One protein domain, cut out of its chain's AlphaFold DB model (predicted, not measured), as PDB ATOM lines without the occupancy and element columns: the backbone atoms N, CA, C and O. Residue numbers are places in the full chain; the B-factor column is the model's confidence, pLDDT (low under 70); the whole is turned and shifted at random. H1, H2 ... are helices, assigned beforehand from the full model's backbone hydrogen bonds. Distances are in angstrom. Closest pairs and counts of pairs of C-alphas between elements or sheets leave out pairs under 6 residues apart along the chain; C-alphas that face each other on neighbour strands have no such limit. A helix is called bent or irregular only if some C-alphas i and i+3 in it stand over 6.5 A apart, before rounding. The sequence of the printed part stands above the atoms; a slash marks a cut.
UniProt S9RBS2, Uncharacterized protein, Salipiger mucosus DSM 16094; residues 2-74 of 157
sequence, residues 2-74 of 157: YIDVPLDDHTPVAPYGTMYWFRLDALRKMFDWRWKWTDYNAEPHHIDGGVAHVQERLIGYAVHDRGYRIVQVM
ATOM      1  N   TYR A   2     -26.925  21.256  21.148       82.88
ATOM      2  CA  TYR A   2     -28.254  21.071  21.745       82.88
ATOM      3  C   TYR A   2     -29.075  22.361  21.622       82.88
ATOM      4  O   TYR A   2     -28.601  23.437  22.006       82.88
ATOM      5  N   ILE A   3     -30.265  22.235  21.037       85.19
ATOM      6  CA  ILE A   3     -31.249  23.302  20.839       85.19
ATOM      7  C   ILE A   3     -32.513  22.866  21.567       85.19
ATOM      8  O   ILE A   3     -33.025  21.783  21.282       85.19
ATOM      9  N   ASP A   4     -32.985  23.701  22.484       87.31
ATOM     10  CA  ASP A   4     -34.157  23.429  23.313       87.31
ATOM     11  C   ASP A   4     -35.329  24.316  22.879       87.31
ATOM     12  O   ASP A   4     -35.705  25.282  23.539       87.31
ATOM     13  N   VAL A   5     -35.844  24.041  21.677       87.19
ATOM     14  CA  VAL A   5     -36.964  24.775  21.075       87.19
ATOM     15  C   VAL A   5     -37.893  23.770  20.399       87.19
ATOM     16  O   VAL A   5     -37.404  22.892  19.678       87.19
ATOM     17  N   PRO A   6     -39.223  23.877  20.589       85.62
ATOM     18  CA  PRO A   6     -40.170  23.030  19.879       85.62
ATOM     19  C   PRO A   6     -40.063  23.257  18.368       85.62
ATOM     20  O   PRO A   6     -40.009  24.392  17.894       85.62
ATOM     21  N   LEU A   7     -40.034  22.163  17.607       83.44
ATOM     22  CA  LEU A   7     -40.036  22.227  16.149       83.44
ATOM     23  C   LEU A   7     -41.446  22.545  15.639       83.44
ATOM     24  O   LEU A   7     -42.425  21.991  16.136       83.44
ATOM     25  N   ASP A   8     -41.535  23.420  14.638       81.69
ATOM     26  CA  ASP A   8     -42.778  23.719  13.928       81.69
ATOM     27  C   ASP A   8     -42.902  22.815  12.691       81.69
ATOM     28  O   ASP A   8     -42.115  22.907  11.740       81.69
ATOM     29  N   ASP A   9     -43.905  21.937  12.716       75.44
ATOM     30  CA  ASP A   9     -44.204  20.979  11.649       75.44
ATOM     31  C   ASP A   9     -44.969  21.595  10.464       75.44
ATOM     32  O   ASP A   9     -45.081  20.975   9.399       75.44
ATOM     33  N   HIS A  10     -45.524  22.796  10.632       73.25
ATOM     34  CA  HIS A  10     -46.490  23.385   9.707       73.25
ATOM     35  C   HIS A  10     -46.002  24.688   9.084       73.25
ATOM     36  O   HIS A  10     -46.120  24.861   7.869       73.25
ATOM     37  N   THR A  11     -45.447  25.593   9.886       77.00
ATOM     38  CA  THR A  11     -45.098  26.958   9.469       77.00
ATOM     39  C   THR A  11     -43.707  27.405   9.935       77.00
ATOM     40  O   THR A  11     -43.562  28.537  10.402       77.00
ATOM     41  N   PRO A  12     -42.652  26.574   9.790       77.88
ATOM     42  CA  PRO A  12     -41.334  26.930  10.294       77.88
ATOM     43  C   PRO A  12     -40.845  28.228   9.649       77.88
ATOM     44  O   PRO A  12     -40.649  28.313   8.433       77.88
ATOM     45  N   VAL A  13     -40.633  29.246  10.483       78.06
ATOM     46  CA  VAL A  13     -40.093  30.528  10.039       78.06
ATOM     47  C   VAL A  13     -38.587  30.369   9.872       78.06
ATOM     48  O   VAL A  13     -37.837  30.280  10.842       78.06
ATOM     49  N   ALA A  14     -38.142  30.340   8.621       77.19
ATOM     50  CA  ALA A  14     -36.735  30.299   8.259       77.19
ATOM     51  C   ALA A  14     -36.397  31.467   7.319       77.19
ATOM     52  O   ALA A  14     -37.267  31.930   6.571       77.19
ATOM     53  N   PRO A  15     -35.152  31.970   7.347       72.56
ATOM     54  CA  PRO A  15     -34.687  32.914   6.342       72.56
ATOM     55  C   PRO A  15     -34.713  32.261   4.954       72.56
ATOM     56  O   PRO A  15     -34.272  31.128   4.779       72.56
ATOM     57  N   TYR A  16     -35.233  32.986   3.964       67.62
ATOM     58  CA  TYR A  16     -35.233  32.545   2.572       67.62
ATOM     59  C   TYR A  16     -34.019  33.122   1.835       67.62
ATOM     60  O   TYR A  16     -33.856  34.340   1.787       67.62
ATOM     61  N   GLY A  17     -33.222  32.267   1.187       66.75
ATOM     62  CA  GLY A  17     -32.268  32.678   0.151       66.75
ATOM     63  C   GLY A  17     -30.792  32.733   0.556       66.75
ATOM     64  O   GLY A  17     -30.373  32.231   1.594       66.75
ATOM     65  N   THR A  18     -29.990  33.301  -0.345       63.97
ATOM     66  CA  THR A  18     -28.518  33.220  -0.395       63.97
ATOM     67  C   THR A  18     -27.795  34.388   0.281       63.97
ATOM     68  O   THR A  18     -26.569  34.449   0.243       63.97
ATOM     69  N   MET A  19     -28.527  35.318   0.901       75.75
ATOM     70  CA  MET A  19     -27.957  36.510   1.530       75.75
ATOM     71  C   MET A  19     -28.389  36.621   2.989       75.75
ATOM     72  O   MET A  19     -29.574  36.544   3.305       75.75
ATOM     73  N   TYR A  20     -27.413  36.847   3.868       76.62
ATOM     74  CA  TYR A  20     -27.610  36.830   5.310       76.62
ATOM     75  C   TYR A  20     -26.983  38.057   5.967       76.62
ATOM     76  O   TYR A  20     -25.826  38.387   5.721       76.62
ATOM     77  N   TRP A  21     -27.743  38.679   6.866       83.88
ATOM     78  CA  TRP A  21     -27.220  39.579   7.887       83.88
ATOM     79  C   TRP A  21     -27.782  39.130   9.228       83.88
ATOM     80  O   TRP A  21     -28.992  38.969   9.379       83.88
ATOM     81  N   PHE A  22     -26.914  38.908  10.205       86.69
ATOM     82  CA  PHE A  22     -27.318  38.408  11.512       86.69
ATOM     83  C   PHE A  22     -26.450  39.001  12.614       86.69
ATOM     84  O   PHE A  22     -25.303  39.396  12.409       86.69
ATOM     85  N   ARG A  23     -27.003  39.026  13.824       90.00
ATOM     86  CA  ARG A  23     -26.236  39.319  15.031       90.00
ATOM     87  C   ARG A  23     -25.441  38.071  15.411       90.00
ATOM     88  O   ARG A  23     -26.033  37.006  15.558       90.00
ATOM     89  N   LEU A  24     -24.127  38.201  15.611       92.62
ATOM     90  CA  LEU A  24     -23.249  37.074  15.970       92.62
ATOM     91  C   LEU A  24     -23.745  36.305  17.202       92.62
ATOM     92  O   LEU A  24     -23.713  35.079  17.219       92.62
ATOM     93  N   ASP A  25     -24.248  37.030  18.203       93.81
ATOM     94  CA  ASP A  25     -24.800  36.439  19.423       93.81
ATOM     95  C   ASP A  25     -26.011  35.530  19.145       93.81
ATOM     96  O   ASP A  25     -26.113  34.447  19.714       93.81
ATOM     97  N   ALA A  26     -26.873  35.898  18.191       92.81
ATOM     98  CA  ALA A  26     -28.075  35.132  17.864       92.81
ATOM     99  C   ALA A  26     -27.765  33.758  17.244       92.81
ATOM    100  O   ALA A  26     -28.525  32.816  17.434       92.81
ATOM    101  N   LEU A  27     -26.638  33.620  16.537       92.06
ATOM    102  CA  LEU A  27     -26.200  32.355  15.927       92.06
ATOM    103  C   LEU A  27     -25.028  31.705  16.663       92.06
ATOM    104  O   LEU A  27     -24.420  30.760  16.159       92.06
ATOM    105  N   ARG A  28     -24.719  32.166  17.880       92.38
ATOM    106  CA  ARG A  28     -23.531  31.745  18.626       92.38
ATOM    107  C   ARG A  28     -23.423  30.226  18.777       92.38
ATOM    108  O   ARG A  28     -22.359  29.673  18.522       92.38
ATOM    109  N   LYS A  29     -24.532  29.545  19.090       91.88
ATOM    110  CA  LYS A  29     -24.572  28.076  19.212       91.88
ATOM    111  C   LYS A  29     -24.137  27.360  17.930       91.88
ATOM    112  O   LYS A  29     -23.449  26.347  18.011       91.88
ATOM    113  N   MET A  30     -24.516  27.890  16.764       91.06
ATOM    114  CA  MET A  30     -24.128  27.317  15.475       91.06
ATOM    115  C   MET A  30     -22.646  27.534  15.181       91.06
ATOM    116  O   MET A  30     -22.027  26.646  14.607       91.06
ATOM    117  N   PHE A  31     -22.071  28.671  15.580       90.31
ATOM    118  CA  PHE A  31     -20.642  28.948  15.386       90.31
ATOM    119  C   PHE A  31     -19.737  28.198  16.361       90.31
ATOM    120  O   PHE A  31     -18.654  27.771  15.976       90.31
ATOM    121  N   ASP A  32     -20.177  28.008  17.606       92.44
ATOM    122  CA  ASP A  32     -19.413  27.257  18.607       92.44
ATOM    123  C   ASP A  32     -19.382  25.746  18.297       92.44
ATOM    124  O   ASP A  32     -18.521  25.014  18.793       92.44
ATOM    125  N   TRP A  33     -20.305  25.254  17.460       91.75
ATOM    126  CA  TRP A  33     -20.283  23.872  16.997       91.75
ATOM    127  C   TRP A  33     -19.200  23.648  15.935       91.75
ATOM    128  O   TRP A  33     -19.137  24.331  14.915       91.75
ATOM    129  N   ARG A  34     -18.364  22.628  16.151       91.19
ATOM    130  CA  ARG A  34     -17.265  22.261  15.248       91.19
ATOM    131  C   ARG A  34     -17.767  21.454  14.051       91.19
ATOM    132  O   ARG A  34     -17.613  20.234  14.022       91.19
ATOM    133  N   TRP A  35     -18.359  22.134  13.075       89.94
ATOM    134  CA  TRP A  35     -18.676  21.546  11.770       89.94
ATOM    135  C   TRP A  35     -17.402  21.038  11.092       89.94
ATOM    136  O   TRP A  35     -16.379  21.727  11.093       89.94
ATOM    137  N   LYS A  36     -17.449  19.843  10.499       89.88
ATOM    138  CA  LYS A  36     -16.359  19.323   9.673       89.88
ATOM    139  C   LYS A  36     -16.779  19.341   8.217       89.88
ATOM    140  O   LYS A  36     -17.918  19.030   7.892       89.88
ATOM    141  N   TRP A  37     -15.834  19.617   7.324       85.56
ATOM    142  CA  TRP A  37     -16.086  19.540   5.883       85.56
ATOM    143  C   TRP A  37     -16.602  18.156   5.455       85.56
ATOM    144  O   TRP A  37     -17.494  18.048   4.625       85.56
ATOM    145  N   THR A  38     -16.111  17.101   6.110       86.38
ATOM    146  CA  THR A  38     -16.535  15.709   5.898       86.38
ATOM    147  C   THR A  38     -17.984  15.416   6.298       86.38
ATOM    148  O   THR A  38     -18.490  14.353   5.955       86.38
ATOM    149  N   ASP A  39     -18.644  16.313   7.039       83.69
ATOM    150  CA  ASP A  39     -20.058  16.165   7.408       83.69
ATOM    151  C   ASP A  39     -20.989  16.560   6.246       83.69
ATOM    152  O   ASP A  39     -22.167  16.196   6.228       83.69
ATOM    153  N   TYR A  40     -20.468  17.306   5.270       84.62
ATOM    154  CA  TYR A  40     -21.197  17.732   4.086       84.62
ATOM    155  C   TYR A  40     -21.033  16.713   2.961       84.62
ATOM    156  O   TYR A  40     -20.001  16.058   2.816       84.62
ATOM    157  N   ASN A  41     -22.071  16.579   2.139       80.31
ATOM    158  CA  ASN A  41     -21.985  15.730   0.960       80.31
ATOM    159  C   ASN A  41     -21.028  16.358  -0.055       80.31
ATOM    160  O   ASN A  41     -21.131  17.554  -0.329       80.31
ATOM    161  N   ALA A  42     -20.173  15.539  -0.665       75.62
ATOM    162  CA  ALA A  42     -19.373  15.972  -1.800       75.62
ATOM    163  C   ALA A  42     -20.284  16.368  -2.976       75.62
ATOM    164  O   ALA A  42     -21.233  15.654  -3.323       75.62
ATOM    165  N   GLU A  43     -19.990  17.507  -3.597       70.69
ATOM    166  CA  GLU A  43     -20.589  17.864  -4.881       70.69
ATOM    167  C   GLU A  43     -20.229  16.805  -5.937       70.69
ATOM    168  O   GLU A  43     -19.124  16.255  -5.892       70.69
ATOM    169  N   PRO A  44     -21.136  16.464  -6.876       66.06
ATOM    170  CA  PRO A  44     -22.410  17.118  -7.201       66.06
ATOM    171  C   PRO A  44     -23.639  16.489  -6.510       66.06
ATOM    172  O   PRO A  44     -24.781  16.739  -6.895       66.06
ATOM    173  N   HIS A  45     -23.448  15.615  -5.518       60.22
ATOM    174  CA  HIS A  45     -24.532  14.834  -4.918       60.22
ATOM    175  C   HIS A  45     -25.204  15.587  -3.762       60.22
ATOM    176  O   HIS A  45     -25.149  15.186  -2.592       60.22
ATOM    177  N   HIS A  46     -25.891  16.682  -4.095       59.97
ATOM    178  CA  HIS A  46     -26.825  17.316  -3.169       59.97
ATOM    179  C   HIS A  46     -27.978  16.347  -2.884       59.97
ATOM    180  O   HIS A  46     -28.809  16.053  -3.739       59.97
ATOM    181  N   ILE A  47     -28.000  15.808  -1.666       63.47
ATOM    182  CA  ILE A  47     -29.072  14.931  -1.200       63.47
ATOM    183  C   ILE A  47     -29.982  15.773  -0.322       63.47
ATOM    184  O   ILE A  47     -29.529  16.382   0.651       63.47
ATOM    185  N   ASP A  48     -31.275  15.757  -0.632       59.38
ATOM    186  CA  ASP A  48     -32.286  16.363   0.222       59.38
ATOM    187  C   ASP A  48     -32.241  15.757   1.644       59.38
ATOM    188  O   ASP A  48     -32.215  14.535   1.836       59.38
ATOM    189  N   GLY A  49     -32.167  16.622   2.659       66.69
ATOM    190  CA  GLY A  49     -31.926  16.246   4.056       66.69
ATOM    191  C   GLY A  49     -30.456  15.988   4.418       66.69
ATOM    192  O   GLY A  49     -30.183  15.347   5.439       66.69
ATOM    193  N   GLY A  50     -29.498  16.421   3.595       76.25
ATOM    194  CA  GLY A  50     -28.084  16.516   3.974       76.25
ATOM    195  C   GLY A  50     -27.838  17.559   5.074       76.25
ATOM    196  O   GLY A  50     -28.723  18.355   5.393       76.25
ATOM    197  N   VAL A  51     -26.629  17.567   5.647       83.81
ATOM    198  CA  VAL A  51     -26.260  18.489   6.742       83.81
ATOM    199  C   VAL A  51     -26.453  19.955   6.343       83.81
ATOM    200  O   VAL A  51     -26.965  20.720   7.151       83.81
ATOM    201  N   ALA A  52     -26.170  20.323   5.089       82.94
ATOM    202  CA  ALA A  52     -26.418  21.673   4.570       82.94
ATOM    203  C   ALA A  52     -27.896  22.099   4.690       82.94
ATOM    204  O   ALA A  52     -28.196  23.122   5.297       82.94
ATOM    205  N   HIS A  53     -28.831  21.270   4.212       81.38
ATOM    206  CA  HIS A  53     -30.267  21.574   4.286       81.38
ATOM    207  C   HIS A  53     -30.771  21.588   5.741       81.38
ATOM    208  O   HIS A  53     -31.633  22.385   6.115       81.38
ATOM    209  N   VAL A  54     -30.219  20.725   6.603       84.38
ATOM    210  CA  VAL A  54     -30.504  20.791   8.043       84.38
ATOM    211  C   VAL A  54     -30.038  22.131   8.605       84.38
ATOM    212  O   VAL A  54     -30.806  22.780   9.307       84.38
ATOM    213  N   GLN A  55     -28.822  22.563   8.272       86.81
ATOM    214  CA  GLN A  55     -28.225  23.794   8.776       86.81
ATOM    215  C   GLN A  55     -29.007  25.042   8.353       86.81
ATOM    216  O   GLN A  55     -29.224  25.906   9.195       86.81
ATOM    217  N   GLU A  56     -29.506  25.108   7.116       84.94
ATOM    218  CA  GLU A  56     -30.382  26.194   6.645       84.94
ATOM    219  C   GLU A  56     -31.640  26.341   7.514       84.94
ATOM    220  O   GLU A  56     -31.993  27.442   7.939       84.94
ATOM    221  N   ARG A  57     -32.293  25.222   7.852       83.81
ATOM    222  CA  ARG A  57     -33.486  25.218   8.720       83.81
ATOM    223  C   ARG A  57     -33.148  25.486  10.185       83.81
ATOM    224  O   ARG A  57     -33.975  26.008  10.928       83.81
ATOM    225  N   LEU A  58     -31.937  25.134  10.603       88.50
ATOM    226  CA  LEU A  58     -31.460  25.254  11.978       88.50
ATOM    227  C   LEU A  58     -31.251  26.699  12.413       88.50
ATOM    228  O   LEU A  58     -31.377  26.981  13.601       88.50
ATOM    229  N   ILE A  59     -30.973  27.600  11.463       89.81
ATOM    230  CA  ILE A  59     -30.817  29.038  11.716       89.81
ATOM    231  C   ILE A  59     -32.017  29.556  12.508       89.81
ATOM    232  O   ILE A  59     -31.836  30.234  13.516       89.81
ATOM    233  N   GLY A  60     -33.227  29.164  12.097       89.62
ATOM    234  CA  GLY A  60     -34.465  29.566  12.751       89.62
ATOM    235  C   GLY A  60     -34.474  29.245  14.247       89.62
ATOM    236  O   GLY A  60     -34.633  30.105  15.116       89.62
ATOM    237  N   TYR A  61     -34.216  27.976  14.542       91.19
ATOM    238  CA  TYR A  61     -34.265  27.431  15.892       91.19
ATOM    239  C   TYR A  61     -33.088  27.868  16.768       91.19
ATOM    240  O   TYR A  61     -33.271  28.078  17.963       91.19
ATOM    241  N   ALA A  62     -31.898  28.059  16.194       92.06
ATOM    242  CA  ALA A  62     -30.736  28.552  16.928       92.06
ATOM    243  C   ALA A  62     -30.947  29.985  17.444       92.06
ATOM    244  O   ALA A  62     -30.577  30.290  18.575       92.06
ATOM    245  N   VAL A  63     -31.585  30.838  16.635       92.25
ATOM    246  CA  VAL A  63     -31.958  32.206  17.022       92.25
ATOM    247  C   VAL A  63     -32.983  32.185  18.158       92.25
ATOM    248  O   VAL A  63     -32.805  32.891  19.153       92.25
ATOM    249  N   HIS A  64     -34.023  31.354  18.033       91.00
ATOM    250  CA  HIS A  64     -35.070  31.219  19.050       91.00
ATOM    251  C   HIS A  64     -34.544  30.719  20.390       91.00
ATOM    252  O   HIS A  64     -34.859  31.298  21.427       91.00
ATOM    253  N   ASP A  65     -33.694  29.700  20.364       92.31
ATOM    254  CA  ASP A  65     -33.066  29.138  21.555       92.31
ATOM    255  C   ASP A  65     -32.248  30.190  22.318       92.31
ATOM    256  O   ASP A  65     -32.217  30.213  23.548       92.31
ATOM    257  N   ARG A  66     -31.635  31.127  21.587       92.56
ATOM    258  CA  ARG A  66     -30.857  32.217  22.171       92.56
ATOM    259  C   ARG A  66     -31.702  33.398  22.663       92.56
ATOM    260  O   ARG A  66     -31.136  34.402  23.087       92.56
ATOM    261  N   GLY A  67     -33.031  33.275  22.633       92.12
ATOM    262  CA  GLY A  67     -33.983  34.279  23.115       92.12
ATOM    263  C   GLY A  67     -34.313  35.375  22.099       92.12
ATOM    264  O   GLY A  67     -34.973  36.356  22.442       92.12
ATOM    265  N   TYR A  68     -33.869  35.237  20.848       92.12
ATOM    266  CA  TYR A  68     -34.200  36.178  19.783       92.12
ATOM    267  C   TYR A  68     -35.461  35.738  19.036       92.12
ATOM    268  O   TYR A  68     -35.819  34.563  18.969       92.12
ATOM    269  N   ARG A  69     -36.141  36.712  18.432       88.75
ATOM    270  CA  ARG A  69     -37.325  36.482  17.603       88.75
ATOM    271  C   ARG A  69     -36.968  36.675  16.136       88.75
ATOM    272  O   ARG A  69     -36.290  37.638  15.785       88.75
ATOM    273  N   ILE A  70     -37.507  35.809  15.289       86.56
ATOM    274  CA  ILE A  70     -37.466  35.979  13.841       86.56
ATOM    275  C   ILE A  70     -38.765  36.632  13.407       86.56
ATOM    276  O   ILE A  70     -39.849  36.225  13.820       86.56
ATOM    277  N   VAL A  71     -38.645  37.666  12.586       87.50
ATOM    278  CA  VAL A  71     -39.783  38.352  11.984       87.50
ATOM    279  C   VAL A  71     -39.575  38.438  10.486       87.50
ATOM    280  O   VAL A  71     -38.477  38.723  10.011       87.50
ATOM    281  N   GLN A  72     -40.650  38.210   9.744       87.00
ATOM    282  CA  GLN A  72     -40.708  38.543   8.332       87.00
ATOM    283  C   GLN A  72     -41.253  39.961   8.214       87.00
ATOM    284  O   GLN A  72     -42.313  40.277   8.753       87.00
ATOM    285  N   VAL A  73     -40.505  40.826   7.535       88.44
ATOM    286  CA  VAL A  73     -40.887  42.223   7.329       88.44
ATOM    287  C   VAL A  73     -41.294  42.402   5.876       88.44
ATOM    288  O   VAL A  73     -40.640  41.898   4.965       88.44
ATOM    289  N   MET A  74     -42.389  43.125   5.661       92.12
ATOM    290  CA  MET A  74     -42.949  43.373   4.341       92.12
ATOM    291  C   MET A  74     -43.421  44.821   4.243       92.12
ATOM    292  O   MET A  74     -43.914  45.394   5.212       92.12
TER     293      MET A  74
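What this domain is: This is residues 2 to 74 of the 157 residues of an uncharacterized protein of Salipiger mucosus DSM 16094 (UniProt S9RBS2). With little regular structure, the chain loops round one helix, H2, in the middle; shorter H1 packs on H2's residues 59 to 63, residues 2 to 23 arch round H2 to reach H1, and residues 42 to 49 stick out. The printed part has 73 residues, 24 of them in two named helices, H1 then H2, with no named strand: all helix. It is only just compact, close to loose, with a radius of gyration of the C-alphas of 13.1 A, spanning 34 by 27 by 24 A.

Where its parts are: Find C-alpha 51 at (-26.260, 18.489, 6.742); from there H2, residues 51 to 65, runs 19.5 A to C-alpha 65 at (-33.066, 29.138, 21.555). It is neither bent nor irregular, but only just: C-alphas 57 and 60 are 6.0 A apart. H1, residues 24 to 32, starts at (-23.249, 37.074, 15.970) and spans 10.9 A; it is irregular, with C-alphas 26 and 29 8.0 A apart.

How they stand to each other: H2 touches H1 with residues 59 to 63 alone; look at their closest C-alphas, Ala 26 and Val 63, 4.9 A apart. Their lines stand at a steep tilt of 48 degrees, opposite ways. O i to N i+4 pairs are within hydrogen-bond range in 9 of 11 for H2 and 3 of 5 for H1.

The domain as a whole: The farthest C-alphas, Thr 38 and Met 74, are 38.3 A apart. The printed part has no cut; the link from H1 to H2 is long, 18 residues. Confidence is low, with pLDDT under 70, at residues 16 to 18 and 44 to 49.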